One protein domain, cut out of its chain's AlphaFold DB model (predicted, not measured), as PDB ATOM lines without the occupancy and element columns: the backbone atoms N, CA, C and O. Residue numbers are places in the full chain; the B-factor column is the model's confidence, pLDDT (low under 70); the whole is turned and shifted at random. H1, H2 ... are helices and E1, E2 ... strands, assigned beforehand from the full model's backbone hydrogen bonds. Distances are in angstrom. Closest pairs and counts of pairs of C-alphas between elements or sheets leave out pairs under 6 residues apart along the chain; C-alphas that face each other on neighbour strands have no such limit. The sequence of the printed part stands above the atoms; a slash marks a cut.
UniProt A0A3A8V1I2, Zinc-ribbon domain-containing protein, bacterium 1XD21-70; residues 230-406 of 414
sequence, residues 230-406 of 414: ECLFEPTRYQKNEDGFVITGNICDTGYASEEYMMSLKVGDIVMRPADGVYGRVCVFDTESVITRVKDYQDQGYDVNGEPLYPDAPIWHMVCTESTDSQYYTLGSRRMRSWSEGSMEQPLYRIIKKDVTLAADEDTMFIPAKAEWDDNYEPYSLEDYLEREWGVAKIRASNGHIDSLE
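AT A GLANCE: This is residues 230 to 406 of the 414 residues of the protein "Zinc-ribbon domain-containing protein" of bacterium 1XD21-70 (UniProt A0A3A8V1I2). What would one see first? Two lobes stand end to end, each a twisted sheet folded back on itself with one short helix on it: E8 E2 E1 E10 E11 E9 with H2, and E3 E4 E5 E6 E7 with H1. The first lobe nearly closes where E8 comes back to E11, and residues 371 to 376 stick out from it. What is it built of? The printed part has 177 residues, mostly strand, with named elements in the order E1 E2 H1 E3 E4 E5 E6 E7 E8 E9 H2 E10 E11: two helices and eleven strands. In the orders given above, the first sheet is mixed and the second antiparallel. How large is it? It is compact, with a radius of gyration of the C-alphas of 18.3 A and spans of 55 by 38 by 30 A.

IN THESE COORDINATES: Where does it begin? E1, residues 231 to 241, starts with C-alpha 231 at (184.122, 192.132, 128.216) and is 25.4 A long. E2, residues 244 to 253, is 25.2 A long, and H1, residues 259 to 264, follows. What comes next? E3 is residues 270 to 274, E4 285 to 298, 25.8 A long, E5 315 to 322, E6 327 to 332 and E7 336 to 340. E4 bends by 109 degrees at residue 288. How does it end? E8, residues 349 to 360, bends by 86 degrees at residue 352. E9 is 365 to 367, H2 382 to 387, E10 393 to 398 and E11 401 to 406, with C-alpha 406 at (182.601, 191.084, 138.609).

HOW THE PARTS SIT: How is the first sheet folded? E8 E2 face E10 E11 E9, with E1 as the hinge. E1 and E2 form a hairpin, N 234 and O 250 being 2.9 A apart, and N 233 of E1 and O 393 of E10 are 2.8 A apart, both within hydrogen-bond range. H2 is on this sheet at a height of 7.2 A, its closest C-alpha pair with E1 being Tyr 238 and Leu 386, 7.4 A apart. And the second? E3 to E7 form a meander, each strand the antiparallel neighbour of the one before, folded with E5 as the hinge; N 295 of E4 and O 318 of E5 are 2.8 A apart. H1 lies over E5, its closest C-alphas Met 263 and His 317 being 6.6 A apart. What of the helices' backbones? In H1 and H2 every O i to N i+4 pair is within hydrogen-bond range.

THE WHOLE: What is the greatest reach? The two C-alphas farthest apart, of Glu 242 and Gly 268, are 55.8 A apart. Which links are long? The links E4 to E5 and E9 to H2 are long, and the printed part has no cut. Where is confidence low? The mean pLDDT of the printed part is 84.8, with 27 residues under 70, among them 299 to 304 and 370 to 379.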
ATOM      1  N   GLU A 230     180.362 189.602 126.312       91.50
ATOM      2  CA  GLU A 230     180.819 190.314 127.512       91.50
ATOM      3  C   GLU A 230     182.320 190.630 127.461       91.50
ATOM      4  O   GLU A 230     183.115 189.831 126.960       91.50
ATOM      5  N   CYS A 231     182.715 191.775 128.028       94.06
ATOM      6  CA  CYS A 231     184.122 192.132 128.216       94.06
ATOM      7  C   CYS A 231     184.687 191.453 129.466       94.06
ATOM      8  O   CYS A 231     184.193 191.668 130.576       94.06
ATOM      9  N   LEU A 232     185.756 190.679 129.291       94.25
ATOM     10  CA  LEU A 232     186.383 189.891 130.344       94.25
ATOM     11  C   LEU A 232     187.853 190.263 130.564       94.25
ATOM     12  O   LEU A 232     188.534 190.771 129.670       94.25
ATOM     13  N   PHE A 233     188.354 189.935 131.750       94.50
ATOM     14  CA  PHE A 233     189.749 190.079 132.144       94.50
ATOM     15  C   PHE A 233     190.226 188.822 132.876       94.50
ATOM     16  O   PHE A 233     189.606 188.369 133.837       94.50
ATOM     17  N   GLU A 234     191.336 188.260 132.411       93.81
ATOM     18  CA  GLU A 234     192.069 187.167 133.057       93.81
ATOM     19  C   GLU A 234     193.317 187.765 133.728       93.81
ATOM     20  O   GLU A 234     194.261 188.114 133.009       93.81
ATOM     21  N   PRO A 235     193.359 187.937 135.063       93.88
ATOM     22  CA  PRO A 235     194.561 188.397 135.750       93.88
ATOM     23  C   PRO A 235     195.732 187.422 135.559       93.88
ATOM     24  O   PRO A 235     195.561 186.208 135.508       93.88
ATOM     25  N   THR A 236     196.944 187.967 135.454       92.75
ATOM     26  CA  THR A 236     198.196 187.202 135.250       92.75
ATOM     27  C   THR A 236     199.334 187.622 136.183       92.75
ATOM     28  O   THR A 236     200.383 186.977 136.222       92.75
ATOM     29  N   ARG A 237     199.152 188.742 136.893       94.25
ATOM     30  CA  ARG A 237     199.936 189.241 138.031       94.25
ATOM     31  C   ARG A 237     199.268 190.509 138.560       94.25
ATOM     32  O   ARG A 237     198.609 191.219 137.801       94.25
ATOM     33  N   TYR A 238     199.522 190.849 139.814       95.12
ATOM     34  CA  TYR A 238     199.174 192.152 140.373       95.12
ATOM     35  C   TYR A 238     200.307 192.682 141.257       95.12
ATOM     36  O   TYR A 238     201.195 191.937 141.671       95.12
ATOM     37  N   GLN A 239     200.268 193.980 141.529       95.50
ATOM     38  CA  GLN A 239     201.063 194.648 142.549       95.50
ATOM     39  C   GLN A 239     200.117 195.500 143.396       95.50
ATOM     40  O   GLN A 239     199.348 196.286 142.846       95.50
ATOM     41  N   LYS A 240     200.189 195.367 144.723       94.50
ATOM     42  CA  LYS A 240     199.513 196.277 145.653       94.50
ATOM     43  C   LYS A 240     200.361 197.534 145.871       94.50
ATOM     44  O   LYS A 240     201.574 197.432 146.058       94.50
ATOM     45  N   ASN A 241     199.712 198.690 145.846       90.00
ATOM     46  CA  ASN A 241     200.268 200.015 146.108       90.00
ATOM     47  C   ASN A 241     199.573 200.629 147.341       90.00
ATOM     48  O   ASN A 241     198.776 199.961 147.999       90.00
ATOM     49  N   GLU A 242     199.870 201.890 147.672       86.69
ATOM     50  CA  GLU A 242     199.176 202.600 148.761       86.69
ATOM     51  C   GLU A 242     197.703 202.881 148.397       86.69
ATOM     52  O   GLU A 242     196.825 202.666 149.228       86.69
ATOM     53  N   ASP A 243     197.431 203.237 147.135       84.56
ATOM     54  CA  ASP A 243     196.110 203.663 146.638       84.56
ATOM     55  C   ASP A 243     195.287 202.542 145.953       84.56
ATOM     56  O   ASP A 243     194.342 202.826 145.220       84.56
ATOM     57  N   GLY A 244     195.663 201.265 146.124       93.00
ATOM     58  CA  GLY A 244     194.974 200.118 145.506       93.00
ATOM     59  C   GLY A 244     195.912 199.110 144.831       93.00
ATOM     60  O   GLY A 244     196.943 198.729 145.388       93.00
ATOM     61  N   PHE A 245     195.562 198.656 143.627       95.44
ATOM     62  CA  PHE A 245     196.253 197.611 142.872       95.44
ATOM     63  C   PHE A 245     196.576 198.035 141.433       95.44
ATOM     64  O   PHE A 245     195.810 198.725 140.767       95.44
ATOM     65  N   VAL A 246     197.695 197.540 140.907       96.44
ATOM     66  CA  VAL A 246     198.016 197.553 139.475       96.44
ATOM     67  C   VAL A 246     198.037 196.108 138.994       96.44
ATOM     68  O   VAL A 246     198.860 195.312 139.446       96.44
ATOM     69  N   ILE A 247     197.118 195.756 138.097       95.81
ATOM     70  CA  ILE A 247     196.856 194.376 137.679       95.81
ATOM     71  C   ILE A 247     197.241 194.236 136.205       95.81
ATOM     72  O   ILE A 247     196.733 194.978 135.365       95.81
ATOM     73  N   THR A 248     198.117 193.283 135.862       96.31
ATOM     74  CA  THR A 248     198.305 192.874 134.461       96.31
ATOM     75  C   THR A 248     197.486 191.621 134.178       96.31
ATOM     76  O   THR A 248     197.611 190.620 134.885       96.31
ATOM     77  N   GLY A 249     196.725 191.629 133.091       95.12
ATOM     78  CA  GLY A 249     195.959 190.487 132.612       95.12
ATOM     79  C   GLY A 249     195.798 190.454 131.095       95.12
ATOM     80  O   GLY A 249     196.366 191.269 130.361       95.12
ATOM     81  N   ASN A 250     195.008 189.497 130.623       95.25
ATOM     82  CA  ASN A 250     194.556 189.420 129.241       95.25
ATOM     83  C   ASN A 250     193.121 189.963 129.155       95.25
ATOM     84  O   ASN A 250     192.258 189.535 129.919       95.25
ATOM     85  N   ILE A 251     192.863 190.891 128.228       95.25
ATOM     86  CA  ILE A 251     191.498 191.277 127.846       95.25
ATOM     87  C   ILE A 251     190.956 190.184 126.933       95.25
ATOM     88  O   ILE A 251     191.598 189.815 125.939       95.25
ATOM     89  N   CYS A 252     189.777 189.690 127.280       94.50
ATOM     90  CA  CYS A 252     189.143 188.529 126.678       94.50
ATOM     91  C   CYS A 252     187.657 188.801 126.431       94.50
ATOM     92  O   CYS A 252     187.106 189.788 126.922       94.50
ATOM     93  N   ASP A 253     186.995 187.919 125.690       94.56
ATOM     94  CA  ASP A 253     185.551 187.993 125.483       94.56
ATOM     95  C   ASP A 253     184.865 186.627 125.434       94.56
ATOM     96  O   ASP A 253     185.509 185.578 125.323       94.56
ATOM     97  N   THR A 254     183.536 186.640 125.559       91.75
ATOM     98  CA  THR A 254     182.716 185.421 125.549       91.75
ATOM     99  C   THR A 254     182.338 184.948 124.147       91.75
ATOM    100  O   THR A 254     181.965 183.788 123.999       91.75
ATOM    101  N   GLY A 255     182.386 185.803 123.123       91.31
ATOM    102  CA  GLY A 255     181.953 185.502 121.756       91.31
ATOM    103  C   GLY A 255     183.090 185.268 120.755       91.31
ATOM    104  O   GLY A 255     184.241 185.636 120.962       91.31
ATOM    105  N   TYR A 256     182.751 184.658 119.617       91.69
ATOM    106  CA  TYR A 256     183.703 184.343 118.547       91.69
ATOM    107  C   TYR A 256     183.819 185.452 117.488       91.69
ATOM    108  O   TYR A 256     184.926 185.826 117.086       91.69
ATOM    109  N   ALA A 257     182.675 185.942 117.001       91.62
ATOM    110  CA  ALA A 257     182.558 186.831 115.845       91.62
ATOM    111  C   ALA A 257     181.207 187.580 115.830       91.62
ATOM    112  O   ALA A 257     180.325 187.301 116.644       91.62
ATOM    113  N   SER A 258     181.025 188.515 114.887       90.06
ATOM    114  CA  SER A 258     179.795 189.310 114.767       90.06
ATOM    115  C   SER A 258     178.567 188.458 114.427       90.06
ATOM    116  O   SER A 258     178.666 187.450 113.732       90.06
ATOM    117  N   GLU A 259     177.387 188.877 114.889       88.31
ATOM    118  CA  GLU A 259     176.122 188.147 114.691       88.31
ATOM    119  C   GLU A 259     175.780 187.961 113.197       88.31
ATOM    120  O   GLU A 259     175.366 186.877 112.795       88.31
ATOM    121  N   GLU A 260     176.086 188.954 112.349       91.19
ATOM    122  CA  GLU A 260     175.994 188.847 110.881       91.19
ATOM    123  C   GLU A 260     176.929 187.766 110.310       91.19
ATOM    124  O   GLU A 260     176.504 186.951 109.489       91.19
ATOM    125  N   TYR A 261     178.191 187.720 110.757       92.12
ATOM    126  CA  TYR A 261     179.128 186.688 110.315       92.12
ATOM    127  C   TYR A 261     178.675 185.306 110.790       92.12
ATOM    128  O   TYR A 261     178.653 184.380 109.981       92.12
ATOM    129  N   MET A 262     178.230 185.174 112.046       92.25
ATOM    130  CA  MET A 262     177.695 183.913 112.565       92.25
ATOM    131  C   MET A 262     176.527 183.405 111.711       92.25
ATOM    132  O   MET A 262     176.561 182.259 111.279       92.25
ATOM    133  N   MET A 263     175.542 184.259 111.405       92.12
ATOM    134  CA  MET A 263     174.383 183.910 110.565       92.12
ATOM    135  C   MET A 263     174.726 183.657 109.086       92.12
ATOM    136  O   MET A 263     173.902 183.118 108.342       92.12
ATOM    137  N   SER A 264     175.922 184.040 108.627       94.00
ATOM    138  CA  SER A 264     176.377 183.762 107.258       94.00
ATOM    139  C   SER A 264     176.898 182.328 107.064       94.00
ATOM    140  O   SER A 264     176.843 181.815 105.939       94.00
ATOM    141  N   LEU A 265     177.373 181.697 108.148       94.56
ATOM    142  CA  LEU A 265     178.075 180.410 108.172       94.56
ATOM    143  C   LEU A 265     177.151 179.197 108.016       94.56
ATOM    144  O   LEU A 265     175.985 179.208 108.410       94.56
ATOM    145  N   LYS A 266     177.685 178.118 107.429       95.56
ATOM    146  CA  LYS A 266     176.924 176.919 107.041       95.56
ATOM    147  C   LYS A 266     177.712 175.641 107.302       95.56
ATOM    148  O   LYS A 266     178.937 175.636 107.372       95.56
ATOM    149  N   VAL A 267     176.991 174.524 107.402       96.19
ATOM    150  CA  VAL A 267     177.601 173.187 107.480       96.19
ATOM    151  C   VAL A 267     178.492 172.958 106.255       96.19
ATOM    152  O   VAL A 267     178.022 173.063 105.121       96.19
ATOM    153  N   GLY A 268     179.766 172.645 106.494       95.00
ATOM    154  CA  GLY A 268     180.804 172.517 105.468       95.00
ATOM    155  C   GLY A 268     181.749 173.720 105.327       95.00
ATOM    156  O   GLY A 268     182.802 173.556 104.710       95.00
ATOM    157  N   ASP A 269     181.436 174.884 105.906       96.38
ATOM    158  CA  ASP A 269     182.380 176.010 105.961       96.38
ATOM    159  C   ASP A 269     183.511 175.737 106.972       96.38
ATOM    160  O   ASP A 269     183.350 174.960 107.918       96.38
ATOM    161  N   ILE A 270     184.664 176.385 106.772       94.25
ATOM    162  CA  ILE A 270     185.838 176.279 107.653       94.25
ATOM    163  C   ILE A 270     185.901 177.503 108.569       94.25
ATOM    164  O   ILE A 270     185.851 178.640 108.098       94.25
ATOM    165  N   VAL A 271     186.071 177.260 109.867       93.62
ATOM    166  CA  VAL A 271     186.287 178.276 110.908       93.62
ATOM    167  C   VAL A 271     187.550 177.970 111.706       93.62
ATOM    168  O   VAL A 271     188.051 176.844 111.705       93.62
ATOM    169  N   MET A 272     188.057 178.976 112.418       91.50
ATOM    170  CA  MET A 272     189.062 178.754 113.459       91.50
ATOM    171  C   MET A 272     188.365 178.325 114.751       91.50
ATOM    172  O   MET A 272     187.303 178.851 115.084       91.50
ATOM    173  N   ARG A 273     189.004 177.446 115.516       90.69
ATOM    174  CA  ARG A 273     188.622 177.058 116.877       90.69
ATOM    175  C   ARG A 273     189.868 176.961 117.779       90.69
ATOM    176  O   ARG A 273     190.988 177.047 117.264       90.69
ATOM    177  N   PRO A 274     189.708 176.776 119.100       89.62
ATOM    178  CA  PRO A 274     190.811 176.393 119.974       89.62
ATOM    179  C   PRO A 274     191.362 175.016 119.596       89.62
ATOM    180  O   PRO A 274     190.626 174.168 119.080       89.62
ATOM    181  N   ALA A 275     192.642 174.790 119.885       85.62
ATOM    182  CA  ALA A 275     193.274 173.484 119.740       85.62
ATOM    183  C   ALA A 275     192.600 172.398 120.601       85.62
ATOM    184  O   ALA A 275     191.998 172.677 121.642       85.62
ATOM    185  N   ASP A 276     192.726 171.146 120.160       80.50
ATOM    186  CA  ASP A 276     192.240 169.976 120.895       80.50
ATOM    187  C   ASP A 276     193.000 169.776 122.207       80.50
ATOM    188  O   ASP A 276     194.213 169.986 122.278       80.50
ATOM    189  N   GLY A 277     192.283 169.368 123.257       71.12
ATOM    190  CA  GLY A 277     192.883 169.180 124.579       71.12
ATOM    191  C   GLY A 277     193.392 170.476 125.230       71.12
ATOM    192  O   GLY A 277     194.304 170.427 126.054       71.12
ATOM    193  N   VAL A 278     192.833 171.640 124.881       68.75
ATOM    194  CA  VAL A 278     193.048 172.878 125.649       68.75
ATOM    195  C   VAL A 278     192.379 172.746 127.020       68.75
ATOM    196  O   VAL A 278     191.160 172.682 127.123       68.75
ATOM    197  N   TYR A 279     193.198 172.740 128.076       64.00
ATOM    198  CA  TYR A 279     192.771 172.703 129.484       64.00
ATOM    199  C   TYR A 279     192.623 174.102 130.121       64.00
ATOM    200  O   TYR A 279     192.435 174.216 131.330       64.00
ATOM    201  N   GLY A 280     192.774 175.177 129.338       71.69
ATOM    202  CA  GLY A 280     192.672 176.562 129.806       71.69
ATOM    203  C   GLY A 280     191.311 177.177 129.485       71.69
ATOM    204  O   GLY A 280     190.796 176.984 128.386       71.69
ATOM    205  N   ARG A 281     190.756 177.971 130.412       80.12
ATOM    206  CA  ARG A 281     189.480 178.694 130.210       80.12
ATOM    207  C   ARG A 281     189.567 179.734 129.088       80.12
ATOM    208  O   ARG A 281     188.565 180.057 128.454       80.12
ATOM    209  N   VAL A 282     190.766 180.256 128.835       88.50
ATOM    210  CA  VAL A 282     191.027 181.291 127.833       88.50
ATOM    211  C   VAL A 282     191.866 180.727 126.682       88.50
ATOM    212  O   VAL A 282     192.880 180.061 126.882       88.50
ATOM    213  N   CYS A 283     191.419 180.982 125.453       89.12
ATOM    214  CA  CYS A 283     191.809 180.257 124.251       89.12
ATOM    215  C   CYS A 283     192.449 181.147 123.176       89.12
ATOM    216  O   CYS A 283     192.006 182.265 122.895       89.12
ATOM    217  N   VAL A 284     193.440 180.580 122.484       88.75
ATOM    218  CA  VAL A 284     193.920 181.066 121.182       88.75
ATOM    219  C   VAL A 284     193.213 180.274 120.081       88.75
ATOM    220  O   VAL A 284     193.035 179.067 120.205       88.75
ATOM    221  N   PHE A 285     192.800 180.955 119.015       89.38
ATOM    222  CA  PHE A 285     192.078 180.366 117.885       89.38
ATOM    223  C   PHE A 285     193.043 180.108 116.721       89.38
ATOM    224  O   PHE A 285     193.208 180.944 115.833       89.38
ATOM    225  N   ASP A 286     193.723 178.961 116.766       88.88
ATOM    226  CA  ASP A 286     194.818 178.584 115.860       88.88
ATOM    227  C   ASP A 286     194.566 177.299 115.051       88.88
ATOM    228  O   ASP A 286     195.332 176.994 114.137       88.88
ATOM    229  N   THR A 287     193.473 176.587 115.332       90.00
ATOM    230  CA  THR A 287     193.148 175.295 114.721       90.00
ATOM    231  C   THR A 287     191.973 175.437 113.752       90.00
ATOM    232  O   THR A 287     190.886 175.856 114.146       90.00
ATOM    233  N   GLU A 288     192.174 175.102 112.474       92.12
ATOM    234  CA  GLU A 288     191.099 175.064 111.469       92.12
ATOM    235  C   GLU A 288     190.162 173.866 111.710       92.12
ATOM    236  O   GLU A 288     190.607 172.759 112.022       92.12
ATOM    237  N   SER A 289     188.854 174.061 111.533       92.19
ATOM    238  CA  SER A 289     187.862 172.986 111.622       92.19
ATOM    239  C   SER A 289     186.631 173.268 110.760       92.19
ATOM    240  O   SER A 289     186.345 174.413 110.417       92.19
ATOM    241  N   VAL A 290     185.912 172.208 110.391       93.75
ATOM    242  CA  VAL A 290     184.712 172.277 109.548       93.75
ATOM    243  C   VAL A 290     183.473 172.353 110.435       93.75
ATOM    244  O   VAL A 290     183.342 171.587 111.390       93.75
ATOM    245  N   ILE A 291     182.536 173.238 110.099       95.06
ATOM    246  CA  ILE A 291     181.227 173.292 110.755       95.06
ATOM    247  C   ILE A 291     180.454 172.014 110.420       95.06
ATOM    248  O   ILE A 291     180.091 171.785 109.264       95.06
ATOM    249  N   THR A 292     180.177 171.189 111.431       94.06
ATOM    250  CA  THR A 292     179.418 169.934 111.292       94.06
ATOM    251  C   THR A 292     177.923 170.129 111.527       94.06
ATOM    252  O   THR A 292     177.105 169.401 110.964       94.06
ATOM    253  N   ARG A 293     177.542 171.141 112.314       91.94
ATOM    254  CA  ARG A 293     176.148 171.485 112.622       91.94
ATOM    255  C   ARG A 293     176.008 172.989 112.844       91.94
ATOM    256  O   ARG A 293     176.912 173.629 113.363       91.94
ATOM    257  N   VAL A 294     174.847 173.533 112.504       91.94
ATOM    258  CA  VAL A 294     174.388 174.853 112.956       91.94
ATOM    259  C   VAL A 294     173.208 174.611 113.897       91.94
ATOM    260  O   VAL A 294     172.408 173.707 113.639       91.94
ATOM    261  N   LYS A 295     173.133 175.338 115.013       84.75
ATOM    262  CA  LYS A 295     172.067 175.190 116.007       84.75
ATOM    263  C   LYS A 295     171.702 176.542 116.609       84.75
ATOM    264  O   LYS A 295     172.536 177.209 117.216       84.75
ATOM    265  N   ASP A 296     170.423 176.870 116.509       83.56
ATOM    266  CA  ASP A 296     169.814 177.946 117.274       83.56
ATOM    267  C   ASP A 296     169.460 177.450 118.685       83.56
ATOM    268  O   ASP A 296     168.956 176.335 118.864       83.56
ATOM    269  N   TYR A 297     169.738 178.274 119.691       71.19
ATOM    270  CA  TYR A 297     169.308 178.083 121.077       71.19
ATOM    271  C   TYR A 297     168.437 179.269 121.481       71.19
ATOM    272  O   TYR A 297     168.791 180.405 121.187       71.19
ATOM    273  N   GLN A 298     167.342 179.047 122.202       70.69
ATOM    274  CA  GLN A 298     166.748 180.131 122.984       70.69
ATOM    275  C   GLN A 298     167.643 180.369 124.217       70.69
ATOM    276  O   GLN A 298     168.162 179.401 124.772       70.69
ATOM    277  N   ASP A 299     167.887 181.623 124.614       64.31
ATOM    278  CA  ASP A 299     168.861 182.024 125.658       64.31
ATOM    279  C   ASP A 299     168.406 181.695 127.089       64.31
ATOM    280  O   ASP A 299     168.440 182.524 127.994       64.31
ATOM    281  N   GLN A 300     167.850 180.509 127.296       65.12
ATOM    282  CA  GLN A 300     167.035 180.213 128.457       65.12
ATOM    283  C   GLN A 300     167.016 178.710 128.739       65.12
ATOM    284  O   GLN A 300     167.144 177.888 127.833       65.12
ATOM    285  N   GLY A 301     166.856 178.347 130.012       58.19
ATOM    286  CA  GLY A 301     166.670 176.953 130.399       58.19
ATOM    287  C   GLY A 301     165.362 176.383 129.844       58.19
ATOM    288  O   GLY A 301     164.363 177.096 129.717       58.19
ATOM    289  N   TYR A 302     165.373 175.086 129.557       64.81
ATOM    290  CA  TYR A 302     164.162 174.306 129.324       64.81
ATOM    291  C   TYR A 302     163.713 173.673 130.644       64.81
ATOM    292  O   TYR A 302     164.544 173.371 131.505       64.81
ATOM    293  N   ASP A 303     162.411 173.479 130.814       67.62
ATOM    294  CA  ASP A 303     161.866 172.755 131.955       67.62
ATOM    295  C   ASP A 303     162.100 171.232 131.828       67.62
ATOM    296  O   ASP A 303     162.650 170.734 130.842       67.62
ATOM    297  N   VAL A 304     161.658 170.457 132.824       64.19
ATOM    298  CA  VAL A 304     161.805 168.986 132.824       64.19
ATOM    299  C   VAL A 304     160.998 168.268 131.730       64.19
ATOM    300  O   VAL A 304     161.187 167.068 131.535       64.19
ATOM    301  N   ASN A 305     160.108 168.974 131.027       78.38
ATOM    302  CA  ASN A 305     159.315 168.468 129.907       78.38
ATOM    303  C   ASN A 305     159.913 168.872 128.542       78.38
ATOM    304  O   ASN A 305     159.526 168.302 127.523       78.38
ATOM    305  N   GLY A 306     160.880 169.798 128.521       67.00
ATOM    306  CA  GLY A 306     161.519 170.323 127.314       67.00
ATOM    307  C   GLY A 306     160.916 171.630 126.786       67.00
ATOM    308  O   GLY A 306     161.272 172.043 125.685       67.00
ATOM    309  N   GLU A 307     160.035 172.288 127.543       75.69
ATOM    310  CA  GLU A 307     159.441 173.579 127.169       75.69
ATOM    311  C   GLU A 307     160.350 174.747 127.605       75.69
ATOM    312  O   GLU A 307     160.960 174.678 128.677       75.69
ATOM    313  N   PRO A 308     160.488 175.830 126.813       70.12
ATOM    314  CA  PRO A 308     161.330 176.968 127.182       70.12
ATOM    315  C   PRO A 308     160.728 177.717 128.378       70.12
ATOM    316  O   PRO A 308     159.589 178.178 128.320       70.12
ATOM    317  N   LEU A 309     161.505 177.894 129.454       73.25
ATOM    318  CA  LEU A 309     161.017 178.509 130.701       73.25
ATOM    319  C   LEU A 309     160.537 179.962 130.524       73.25
ATOM    320  O   LEU A 309     159.722 180.436 131.312       73.25
ATOM    321  N   TYR A 310     161.034 180.658 129.497       77.94
ATOM    322  CA  TYR A 310     160.614 182.006 129.119       77.94
ATOM    323  C   TYR A 310     160.607 182.076 127.571       77.94
ATOM    324  O   TYR A 310     161.678 182.130 126.958       77.94
ATOM    325  N   PRO A 311     159.435 182.035 126.906       70.75
ATOM    326  CA  PRO A 311     159.341 181.842 125.453       70.75
ATOM    327  C   PRO A 311     159.697 183.082 124.614       70.75
ATOM    328  O   PRO A 311     159.876 182.959 123.404       70.75
ATOM    329  N   ASP A 312     159.831 184.253 125.240       80.25
ATOM    330  CA  ASP A 312     160.219 185.515 124.589       80.25
ATOM    331  C   ASP A 312     161.737 185.792 124.650       80.25
ATOM    332  O   ASP A 312     162.206 186.833 124.182       80.25
ATOM    333  N   ALA A 313     162.529 184.887 125.239       73.69
ATOM    334  CA  ALA A 313     163.975 185.066 125.371       73.69
ATOM    335  C   ALA A 313     164.681 185.089 123.993       73.69
ATOM    336  O   ALA A 313     164.248 184.379 123.078       73.69
ATOM    337  N   PRO A 314     165.780 185.856 123.820       74.75
ATOM    338  CA  PRO A 314     166.479 185.962 122.540       74.75
ATOM    339  C   PRO A 314     166.906 184.605 121.973       74.75
ATOM    340  O   PRO A 314     167.368 183.731 122.705       74.75
ATOM    341  N   ILE A 315     166.814 184.447 120.651       76.94
ATOM    342  CA  ILE A 315     167.367 183.282 119.954       76.94
ATOM    343  C   ILE A 315     168.818 183.580 119.566       76.94
ATOM    344  O   ILE A 315     169.137 184.640 119.032       76.94
ATOM    345  N   TRP A 316     169.700 182.641 119.877       81.38
ATOM    346  CA  TRP A 316     171.141 182.714 119.720       81.38
ATOM    347  C   TRP A 316     171.606 181.739 118.646       81.38
ATOM    348  O   TRP A 316     171.477 180.522 118.795       81.38
ATOM    349  N   HIS A 317     172.201 182.282 117.587       86.12
ATOM    350  CA  HIS A 317     172.763 181.489 116.504       86.12
ATOM    351  C   HIS A 317     174.154 180.962 116.880       86.12
ATOM    352  O   HIS A 317     175.075 181.752 117.123       86.12
ATOM    353  N   MET A 318     174.324 179.638 116.917       88.38
ATOM    354  CA  MET A 318     175.611 178.995 117.191       88.38
ATOM    355  C   MET A 318     175.998 178.009 116.089       88.38
ATOM    356  O   MET A 318     175.179 177.232 115.595       88.38
ATOM    357  N   VAL A 319     177.285 177.978 115.750       92.81
ATOM    358  CA  VAL A 319     177.868 176.939 114.890       92.81
ATOM    359  C   VAL A 319     178.596 175.912 115.752       92.81
ATOM    360  O   VAL A 319     179.167 176.252 116.788       92.81
ATOM    361  N   CYS A 320     178.559 174.648 115.344       92.00
ATOM    362  CA  CYS A 320     179.258 173.549 115.998       92.00
ATOM    363  C   CYS A 320     180.355 173.000 115.083       92.00
ATOM    364  O   CYS A 320     180.100 172.710 113.912       92.00
ATOM    365  N   THR A 321     181.536 172.770 115.648       91.25
ATOM    366  CA  THR A 321     182.614 171.986 115.030       91.25
ATOM    367  C   THR A 321     182.888 170.730 115.852       91.25
ATOM    368  O   THR A 321     182.641 170.719 117.058       91.25
ATOM    369  N   GLU A 322     183.453 169.709 115.217       85.62
ATOM    370  CA  GLU A 322     183.819 168.420 115.819       85.62
ATOM    371  C   GLU A 322     185.321 168.160 115.616       85.62
ATOM    372  O   GLU A 322     185.903 168.606 114.620       85.62
ATOM    373  N   SER A 323     185.961 167.461 116.556       77.69
ATOM    374  CA  SER A 323     187.372 167.070 116.466       77.69
ATOM    375  C   SER A 323     187.594 165.557 116.529       77.69
ATOM    376  O   SER A 323     186.647 164.776 116.532       77.69
ATOM    377  N   THR A 324     188.859 165.123 116.516       69.75
ATOM    378  CA  THR A 324     189.235 163.701 116.414       69.75
ATOM    379  C   THR A 324     188.773 162.846 117.590       69.75
ATOM    380  O   THR A 324     188.612 161.638 117.427       69.75
ATOM    381  N   ASP A 325     188.545 163.470 118.746       68.88
ATOM    382  CA  ASP A 325     188.371 162.798 120.037       68.88
ATOM    383  C   ASP A 325     186.924 162.962 120.562       68.88
ATOM    384  O   ASP A 325     186.681 163.003 121.766       68.88
ATOM    385  N   SER A 326     185.953 163.117 119.649       72.69
ATOM    386  CA  SER A 326     184.544 163.446 119.943       72.69
ATOM    387  C   SER A 326     184.360 164.726 120.781       72.69
ATOM    388  O   SER A 326     183.354 164.885 121.481       72.69
ATOM    389  N   GLN A 327     185.324 165.656 120.719       80.50
ATOM    390  CA  GLN A 327     185.199 166.976 121.330       80.50
ATOM    391  C   GLN A 327     184.421 167.899 120.384       80.50
ATOM    392  O   GLN A 327     184.720 168.006 119.193       80.50
ATOM    393  N   TYR A 328     183.413 168.575 120.926       85.38
ATOM    394  CA  TYR A 328     182.583 169.535 120.213       85.38
ATOM    395  C   TYR A 328     182.848 170.935 120.753       85.38
ATOM    396  O   TYR A 328     182.889 171.143 121.965       85.38
ATOM    397  N   TYR A 329     182.972 171.904 119.849       89.88
ATOM    398  CA  TYR A 329     183.027 173.322 120.195       89.88
ATOM    399  C   TYR A 329     181.786 174.006 119.637       89.88
ATOM    400  O   TYR A 329     181.444 173.805 118.468       89.88
ATOM    401  N   THR A 330     181.117 174.812 120.458       89.56
ATOM    402  CA  THR A 330     180.040 175.704 120.028       89.56
ATOM    403  C   THR A 330     180.552 177.139 120.034       89.56
ATOM    404  O   THR A 330     181.156 177.593 121.005       89.56
ATOM    405  N   LEU A 331     180.344 177.851 118.926       91.62
ATOM    406  CA  LEU A 331     180.819 179.219 118.716       91.62
ATOM    407  C   LEU A 331     179.629 180.111 118.346       91.62
ATOM    408  O   LEU A 331     178.829 179.744 117.485       91.62
ATOM    409  N   GLY A 332     179.517 181.277 118.979       90.94
ATOM    410  CA  GLY A 332     178.453 182.255 118.746       90.94
ATOM    411  C   GLY A 332     178.911 183.682 119.047       90.94
ATOM    412  O   GLY A 332     180.014 183.900 119.542       90.94
ATOM    413  N   SER A 333     178.058 184.671 118.774       88.25
ATOM    414  CA  SER A 333     178.359 186.097 118.997       88.25
ATOM    415  C   SER A 333     178.250 186.550 120.460       88.25
ATOM    416  O   SER A 333     178.584 187.693 120.763       88.25
ATOM    417  N   ARG A 334     177.777 185.682 121.370       85.31
ATOM    418  CA  ARG A 334     177.587 185.990 122.804       85.31
ATOM    419  C   ARG A 334     178.222 184.990 123.782       85.31
ATOM    420  O   ARG A 334     178.579 185.403 124.880       85.31
ATOM    421  N   ARG A 335     178.381 183.710 123.423       86.12
ATOM    422  CA  ARG A 335     179.117 182.687 124.203       86.12
ATOM    423  C   ARG A 335     179.864 181.725 123.269       86.12
ATOM    424  O   ARG A 335     179.465 181.540 122.115       86.12
ATOM    425  N   MET A 336     180.875 181.054 123.812       88.94
ATOM    426  CA  MET A 336     181.540 179.883 123.241       88.94
ATOM    427  C   MET A 336     181.695 178.814 124.329       88.94
ATOM    428  O   MET A 336     181.895 179.152 125.498       88.94
ATOM    429  N   ARG A 337     181.604 177.531 123.965       87.44
ATOM    430  CA  ARG A 337     181.762 176.409 124.908       87.44
ATOM    431  C   ARG A 337     182.452 175.208 124.263       87.44
ATOM    432  O   ARG A 337     182.330 175.001 123.055       87.44
ATOM    433  N   SER A 338     183.127 174.395 125.073       85.75
ATOM    434  CA  SER A 338     183.562 173.036 124.717       85.75
ATOM    435  C   SER A 338     182.731 171.974 125.433       85.75
ATOM    436  O   SER A 338     182.212 172.192 126.524       85.75
ATOM    437  N   TRP A 339     182.640 170.800 124.823       80.25
ATOM    438  CA  TRP A 339     182.004 169.592 125.352       80.25
ATOM    439  C   TRP A 339     182.808 168.379 124.867       80.25
ATOM    440  O   TRP A 339     183.311 168.384 123.743       80.25
ATOM    441  N   SER A 340     182.874 167.314 125.659       73.88
ATOM    442  CA  SER A 340     183.219 165.963 125.193       73.88
ATOM    443  C   SER A 340     182.078 165.008 125.544       73.88
ATOM    444  O   SER A 340     181.287 165.284 126.446       73.88
ATOM    445  N   GLU A 341     181.929 163.906 124.806       66.19
ATOM    446  CA  GLU A 341     180.797 162.990 124.990       66.19
ATOM    447  C   GLU A 341     180.759 162.398 126.415       66.19
ATOM    448  O   GLU A 341     181.630 161.628 126.812       66.19
ATOM    449  N   GLY A 342     179.736 162.779 127.191       64.06
ATOM    450  CA  GLY A 342     179.580 162.400 128.603       64.06
ATOM    451  C   GLY A 342     180.145 163.406 129.620       64.06
ATOM    452  O   GLY A 342     179.978 163.190 130.817       64.06
ATOM    453  N   SER A 343     180.761 164.501 129.166       67.88
ATOM    454  CA  SER A 343     181.140 165.659 129.989       67.88
ATOM    455  C   SER A 343     180.060 166.746 129.949       67.88
ATOM    456  O   SER A 343     179.210 166.765 129.061       67.88
ATOM    457  N   MET A 344     180.108 167.682 130.897       68.50
ATOM    458  CA  MET A 344     179.301 168.906 130.855       68.50
ATOM    459  C   MET A 344     179.961 169.983 129.971       68.50
ATOM    460  O   MET A 344     181.131 169.857 129.592       68.50
ATOM    461  N   GLU A 345     179.199 171.020 129.603       75.69
ATOM    462  CA  GLU A 345     179.689 172.123 128.764       75.69
ATOM    463  C   GLU A 345     180.590 173.079 129.568       75.69
ATOM    464  O   GLU A 345     180.157 173.655 130.562       75.69
ATOM    465  N   GLN A 346     181.821 173.304 129.109       79.50
ATOM    466  CA  GLN A 346     182.784 174.215 129.737       79.50
ATOM    467  C   GLN A 346     182.807 175.571 129.006       79.50
ATOM    468  O   GLN A 346     182.859 175.583 127.771       79.50
ATOM    469  N   PRO A 347     182.774 176.718 129.715       83.81
ATOM    470  CA  PRO A 347     182.870 178.035 129.091       83.81
ATOM    471  C   PRO A 347     184.282 178.286 128.555       83.81
ATOM    472  O   PRO A 347     185.269 178.000 129.233       83.81
ATOM    473  N   LEU A 348     184.369 178.851 127.348       88.31
ATOM    474  CA  LEU A 348     185.633 179.238 126.723       88.31
ATOM    475  C   LEU A 348     185.620 180.720 126.357       88.31
ATOM    476  O   LEU A 348     184.646 181.221 125.795       88.31
ATOM    477  N   TYR A 349     186.736 181.393 126.609       91.31
ATOM    478  CA  TYR A 349     186.913 182.819 126.341       91.31
ATOM    479  C   TYR A 349     188.002 183.036 125.289       91.31
ATOM    480  O   TYR A 349     188.996 182.309 125.263       91.31
ATOM    481  N   ARG A 350     187.842 184.012 124.395       92.88
ATOM    482  CA  ARG A 350     188.820 184.311 123.332       92.88
ATOM    483  C   ARG A 350     189.726 185.461 123.768       92.88
ATOM    484  O   ARG A 350     189.262 186.448 124.326       92.88
ATOM    485  N   ILE A 351     191.031 185.338 123.518       93.81
ATOM    486  CA  ILE A 351     191.999 186.401 123.838       93.81
ATOM    487  C   ILE A 351     191.903 187.525 122.805       93.81
ATOM    488  O   ILE A 351     192.180 187.300 121.627       93.81
ATOM    489  N   ILE A 352     191.610 188.742 123.268       94.50
ATOM    490  CA  ILE A 352     191.616 189.968 122.458       94.50
ATOM    491  C   ILE A 352     192.988 190.638 122.521       94.50
ATOM    492  O   ILE A 352     193.625 190.887 121.498       94.50
ATOM    493  N   LYS A 353     193.481 190.907 123.735       94.12
ATOM    494  CA  LYS A 353     194.756 191.597 123.962       94.12
ATOM    495  C   LYS A 353     195.469 191.004 125.173       94.12
ATOM    496  O   LYS A 353     194.898 190.923 126.254       94.12
ATOM    497  N   LYS A 354     196.740 190.636 124.991       94.38
ATOM    498  CA  LYS A 354     197.621 190.177 126.074       94.38
ATOM    499  C   LYS A 354     198.369 191.317 126.756       94.38
ATOM    500  O   LYS A 354     198.587 192.362 126.137       94.38
ATOM    501  N   ASP A 355     198.801 191.050 127.988       95.00
ATOM    502  CA  ASP A 355     199.672 191.908 128.804       95.00
ATOM    503  C   ASP A 355     199.120 193.334 129.020       95.00
ATOM    504  O   ASP A 355     199.867 194.311 129.106       95.00
ATOM    505  N   VAL A 356     197.794 193.463 129.123       94.75
ATOM    506  CA  VAL A 356     197.128 194.724 129.468       94.75
ATOM    507  C   VAL A 356     197.312 194.988 130.949       94.75
ATOM    508  O   VAL A 356     197.030 194.118 131.764       94.75
ATOM    509  N   THR A 357     197.767 196.188 131.303       95.00
ATOM    510  CA  THR A 357     197.869 196.626 132.698       95.00
ATOM    511  C   THR A 357     196.824 197.696 132.969       95.00
ATOM    512  O   THR A 357     196.762 198.669 132.222       95.00
ATOM    513  N   LEU A 358     196.030 197.499 134.021       94.44
ATOM    514  CA  LEU A 358     195.007 198.431 134.492       94.44
ATOM    515  C   LEU A 358     195.239 198.755 135.974       94.44
ATOM    516  O   LEU A 358     195.809 197.943 136.711       94.44
ATOM    517  N   ALA A 359     194.786 199.928 136.404       95.06
ATOM    518  CA  ALA A 359     194.653 200.266 137.816       95.06
ATOM    519  C   ALA A 359     193.300 199.780 138.361       95.06
ATOM    520  O   ALA A 359     192.290 199.852 137.664       95.06
ATOM    521  N   ALA A 360     193.292 199.320 139.608       95.44
ATOM    522  CA  ALA A 360     192.105 199.195 140.442       95.44
ATOM    523  C   ALA A 360     192.362 200.004 141.720       95.44
ATOM    524  O   ALA A 360     193.246 199.668 142.505       95.44
ATOM    525  N   ASP A 361     191.650 201.106 141.866       93.12
ATOM    526  CA  ASP A 361     191.774 202.135 142.902       93.12
ATOM    527  C   ASP A 361     190.691 201.985 143.991       93.12
ATOM    528  O   ASP A 361     189.955 200.997 144.022       93.12
ATOM    529  N   GLU A 362     190.599 202.947 144.916       87.38
ATOM    530  CA  GLU A 362     189.607 202.926 146.004       87.38
ATOM    531  C   GLU A 362     188.141 203.027 145.534       87.38
ATOM    532  O   GLU A 362     187.250 202.550 146.238       87.38
ATOM    533  N   ASP A 363     187.892 203.573 144.337       89.81
ATOM    534  CA  ASP A 363     186.559 203.681 143.723       89.81
ATOM    535  C   ASP A 363     186.162 202.421 142.916       89.81
ATOM    536  O   ASP A 363     185.010 202.284 142.492       89.81
ATOM    537  N   THR A 364     187.085 201.471 142.706       93.94
ATOM    538  CA  THR A 364     186.849 200.266 141.892       93.94
ATOM    539  C   THR A 364     185.791 199.347 142.515       93.94
ATOM    540  O   THR A 364     186.022 198.678 143.527       93.94
ATOM    541  N   MET A 365     184.628 199.229 141.866       95.00
ATOM    542  CA  MET A 365     183.533 198.388 142.357       95.00
ATOM    543  C   MET A 365     183.810 196.895 142.116       95.00
ATOM    544  O   MET A 365     183.528 196.360 141.041       95.00
ATOM    545  N   PHE A 366     184.309 196.197 143.138       92.44
ATOM    546  CA  PHE A 366     184.349 194.733 143.149       92.44
ATOM    547  C   PHE A 366     182.963 194.140 143.443       92.44
ATOM    548  O   PHE A 366     182.317 194.500 144.428       92.44
ATOM    549  N   ILE A 367     182.522 193.206 142.601       90.88
ATOM    550  CA  ILE A 367     181.318 192.400 142.802       90.88
ATOM    551  C   ILE A 367     181.775 190.954 143.053       90.88
ATOM    552  O   ILE A 367     182.209 190.291 142.104       90.88
ATOM    553  N   PRO A 368     181.694 190.451 144.301       85.12
ATOM    554  CA  PRO A 368     182.029 189.068 144.609       85.12
ATOM    555  C   PRO A 368     181.009 188.126 143.971       85.12
ATOM    556  O   PRO A 368     179.804 188.407 143.953       85.12
ATOM    557  N   ALA A 369     181.483 186.996 143.452       79.19
ATOM    558  CA  ALA A 369     180.617 186.066 142.751       79.19
ATOM    559  C   ALA A 369     179.630 185.378 143.708       79.19
ATOM    560  O   ALA A 369     179.975 185.004 144.830       79.19
ATOM    561  N   LYS A 370     178.390 185.165 143.257       67.06
ATOM    562  CA  LYS A 370     177.379 184.444 144.039       67.06
ATOM    563  C   LYS A 370     177.470 182.950 143.770       67.06
ATOM    564  O   LYS A 370     177.038 182.480 142.721       67.06
ATOM    565  N   ALA A 371     177.980 182.208 144.742       61.09
ATOM    566  CA  ALA A 371     177.907 180.759 144.727       61.09
ATOM    567  C   ALA A 371     176.491 180.288 145.094       61.09
ATOM    568  O   ALA A 371     176.094 180.333 146.253       61.09
ATOM    569  N   GLU A 372     175.727 179.799 144.115       56.66
ATOM    570  CA  GLU A 372     174.391 179.219 144.356       56.66
ATOM    571  C   GLU A 372     174.427 177.892 145.147       56.66
ATOM    572  O   GLU A 372     173.387 177.407 145.590       56.66
ATOM    573  N   TRP A 373     175.617 177.298 145.311       58.00
ATOM    574  CA  TRP A 373     175.818 175.938 145.831       58.00
ATOM    575  C   TRP A 373     176.878 175.838 146.943       58.00
ATOM    576  O   TRP A 373     177.136 174.738 147.430       58.00
ATOM    577  N   ASP A 374     177.493 176.957 147.340       61.75
ATOM    578  CA  ASP A 374     178.535 177.004 148.372       61.75
ATOM    579  C   ASP A 374     178.416 178.285 149.209       61.75
ATOM    580  O   ASP A 374     178.962 179.331 148.863       61.75
ATOM    581  N   ASP A 375     177.727 178.184 150.349       60.84
ATOM    582  CA  ASP A 375     177.595 179.270 151.336       60.84
ATOM    583  C   ASP A 375     178.952 179.729 151.930       60.84
ATOM    584  O   ASP A 375     178.995 180.702 152.680       60.84
ATOM    585  N   ASN A 376     180.057 179.037 151.614       61.53
ATOM    586  CA  ASN A 376     181.426 179.304 152.074       61.53
ATOM    587  C   ASN A 376     182.323 179.825 150.930       61.53
ATOM    588  O   ASN A 376     183.544 179.644 150.950       61.53
ATOM    589  N   TYR A 377     181.739 180.452 149.905       64.25
ATOM    590  CA  TYR A 377     182.513 181.106 148.857       64.25
ATOM    591  C   TYR A 377     182.977 182.503 149.289       64.25
ATOM    592  O   TYR A 377     182.211 183.465 149.259       64.25
ATOM    593  N   GLU A 378     184.249 182.605 149.691       60.94
ATOM    594  CA  GLU A 378     184.774 183.761 150.437       60.94
ATOM    595  C   GLU A 378     185.820 184.667 149.726       60.94
ATOM    596  O   GLU A 378     186.729 185.151 150.402       60.94
ATOM    597  N   PRO A 379     185.758 184.991 148.414       64.88
ATOM    598  CA  PRO A 379     186.405 186.208 147.936       64.88
ATOM    599  C   PRO A 379     185.540 187.413 148.335       64.88
ATOM    600  O   PRO A 379     184.707 187.878 147.561       64.88
ATOM    601  N   TYR A 380     185.691 187.904 149.567       75.19
ATOM    602  CA  TYR A 380     184.919 189.052 150.059       75.19
ATOM    603  C   TYR A 380     185.404 190.392 149.479       75.19
ATOM    604  O   TYR A 380     184.665 191.378 149.494       75.19
ATOM    605  N   SER A 381     186.631 190.431 148.959       88.06
ATOM    606  CA  SER A 381     187.275 191.600 148.370       88.06
ATOM    607  C   SER A 381     188.046 191.265 147.087       88.06
ATOM    608  O   SER A 381     188.341 190.106 146.783       88.06
ATOM    609  N   LEU A 382     188.436 192.316 146.359       90.31
ATOM    610  CA  LEU A 382     189.321 192.212 145.197       90.31
ATOM    611  C   LEU A 382     190.684 191.590 145.553       90.31
ATOM    612  O   LEU A 382     191.288 190.933 144.710       90.31
ATOM    613  N   GLU A 383     191.167 191.772 146.786       90.81
ATOM    614  CA  GLU A 383     192.434 191.190 147.241       90.81
ATOM    615  C   GLU A 383     192.330 189.668 147.366       90.81
ATOM    616  O   GLU A 383     193.150 188.952 146.797       90.81
ATOM    617  N   ASP A 384     191.259 189.176 147.998       88.25
ATOM    618  CA  ASP A 384     190.989 187.741 148.137       88.25
ATOM    619  C   ASP A 384     190.864 187.063 146.759       88.25
ATOM    620  O   ASP A 384     191.421 185.989 146.531       88.25
ATOM    621  N   TYR A 385     190.180 187.714 145.808       88.81
ATOM    622  CA  TYR A 385     190.076 187.258 144.416       88.81
ATOM    623  C   TYR A 385     191.443 187.206 143.706       88.81
ATOM    624  O   TYR A 385     191.736 186.252 142.976       88.81
ATOM    625  N   LEU A 386     192.301 188.207 143.931       90.19
ATOM    626  CA  LEU A 386     193.642 188.278 143.346       90.19
ATOM    627  C   LEU A 386     194.637 187.288 143.974       90.19
ATOM    628  O   LEU A 386     195.588 186.903 143.294       90.19
ATOM    629  N   GLU A 387     194.425 186.831 145.208       87.25
ATOM    630  CA  GLU A 387     195.256 185.792 145.839       87.25
ATOM    631  C   GLU A 387     194.862 184.359 145.431       87.25
ATOM    632  O   GLU A 387     195.693 183.451 145.475       87.25
ATOM    633  N   ARG A 388     193.624 184.128 144.971       77.25
ATOM    634  CA  ARG A 388     193.027 182.782 144.805       77.25
ATOM    635  C   ARG A 388     193.408 181.996 143.533       77.25
ATOM    636  O   ARG A 388     192.597 181.213 143.040       77.25
ATOM    637  N   GLU A 389     194.605 182.219 142.987       60.59
ATOM    638  CA  GLU A 389     195.098 181.653 141.706       60.59
ATOM    639  C   GLU A 389     194.147 181.867 140.497       60.59
ATOM    640  O   GLU A 389     194.015 181.014 139.623       60.59
ATOM    641  N   TRP A 390     193.524 183.052 140.453       63.00
ATOM    642  CA  TRP A 390     192.836 183.712 139.325       63.00
ATOM    643  C   TRP A 390     191.743 182.932 138.559       63.00
ATOM    644  O   TRP A 390     191.970 182.003 137.780       63.00
ATOM    645  N   GLY A 391     190.506 183.421 138.697       77.94
ATOM    646  CA  GLY A 391     189.436 183.184 137.725       77.94
ATOM    647  C   GLY A 391     189.545 184.111 136.508       77.94
ATOM    648  O   GLY A 391     190.490 184.884 136.369       77.94
ATOM    649  N   VAL A 392     188.527 184.088 135.650       88.31
ATOM    650  CA  VAL A 392     188.282 185.159 134.668       88.31
ATOM    651  C   VAL A 392     187.108 185.987 135.174       88.31
ATOM    652  O   VAL A 392     186.060 185.421 135.471       88.31
ATOM    653  N   ALA A 393     187.285 187.299 135.292       91.94
ATOM    654  CA  ALA A 393     186.242 188.222 135.725       91.94
ATOM    655  C   ALA A 393     185.638 188.973 134.536       91.94
ATOM    656  O   ALA A 393     186.305 189.207 133.527       91.94
ATOM    657  N   LYS A 394     184.387 189.402 134.672       93.00
ATOM    658  CA  LYS A 394     183.776 190.407 133.803       93.00
ATOM    659  C   LYS A 394     184.192 191.795 134.283       93.00
ATOM    660  O   LYS A 394     184.244 192.042 135.484       93.00
ATOM    661  N   ILE A 395     184.511 192.700 133.359       93.62
ATOM    662  CA  ILE A 395     184.998 194.040 133.715       93.62
ATOM    663  C   ILE A 395     184.269 195.165 132.986       93.62
ATOM    664  O   ILE A 395     183.767 195.012 131.872       93.62
ATOM    665  N   ARG A 396     184.308 196.339 133.612       92.31
ATOM    666  CA  ARG A 396     184.255 197.638 132.938       92.31
ATOM    667  C   ARG A 396     185.552 198.365 133.250       92.31
ATOM    668  O   ARG A 396     186.049 198.264 134.371       92.31
ATOM    669  N   ALA A 397     186.117 199.023 132.249       89.69
ATOM    670  CA  ALA A 397     187.343 199.782 132.391       89.69
ATOM    671  C   ALA A 397     187.298 201.032 131.511       89.69
ATOM    672  O   ALA A 397     186.911 200.955 130.340       89.69
ATOM    673  N   SER A 398     187.754 202.160 132.051       83.25
ATOM    674  CA  SER A 398     187.846 203.437 131.351       83.25
ATOM    675  C   SER A 398     189.202 204.096 131.616       83.25
ATOM    676  O   SER A 398     189.757 204.013 132.707       83.25
ATOM    677  N   ASN A 399     189.797 204.720 130.593       80.69
ATOM    678  CA  ASN A 399     191.072 205.459 130.686       80.69
ATOM    679  C   ASN A 399     192.281 204.694 131.299       80.69
ATOM    680  O   ASN A 399     193.278 205.321 131.651       80.69
ATOM    681  N   GLY A 400     192.227 203.360 131.402       87.38
ATOM    682  CA  GLY A 400     193.251 202.523 132.053       87.38
ATOM    683  C   GLY A 400     192.946 202.122 133.507       87.38
ATOM    684  O   GLY A 400     193.746 201.411 134.113       87.38
ATOM    685  N   HIS A 401     191.800 202.534 134.047       91.44
ATOM    686  CA  HIS A 401     191.271 202.164 135.361       91.44
ATOM    687  C   HIS A 401     190.140 201.134 135.210       91.44
ATOM    688  O   HIS A 401     189.522 201.051 134.148       91.44
ATOM    689  N   ILE A 402     189.874 200.335 136.246       93.69
ATOM    690  CA  ILE A 402     188.775 199.362 136.296       93.69
ATOM    691  C   ILE A 402     187.594 199.999 137.031       93.69
ATOM    692  O   ILE A 402     187.620 200.133 138.246       93.69
ATOM    693  N   ASP A 403     186.526 200.352 136.315       93.44
ATOM    694  CA  ASP A 403     185.332 200.947 136.935       93.44
ATOM    695  C   ASP A 403     184.566 199.903 137.776       93.44
ATOM    696  O   ASP A 403     183.944 200.216 138.792       93.44
ATOM    697  N   SER A 404     184.588 198.637 137.339       94.56
ATOM    698  CA  SER A 404     184.006 197.513 138.080       94.56
ATOM    699  C   SER A 404     184.598 196.170 137.662       94.56
ATOM    700  O   SER A 404     184.771 195.935 136.464       94.56
ATOM    701  N   LEU A 405     184.802 195.263 138.622       93.69
ATOM    702  CA  LEU A 405     185.233 193.881 138.396       93.69
ATOM    703  C   LEU A 405     184.237 192.912 139.042       93.69
ATOM    704  O   LEU A 405     184.060 192.919 140.255       93.69
ATOM    705  N   GLU A 406     183.592 192.089 138.222       91.88
ATOM    706  CA  GLU A 406     182.601 191.084 138.609       91.88
ATOM    707  C   GLU A 406     183.221 189.692 138.467       91.88
ATOM    708  O   GLU A 406     183.514 189.236 137.359       91.88
TER     709      GLU A 406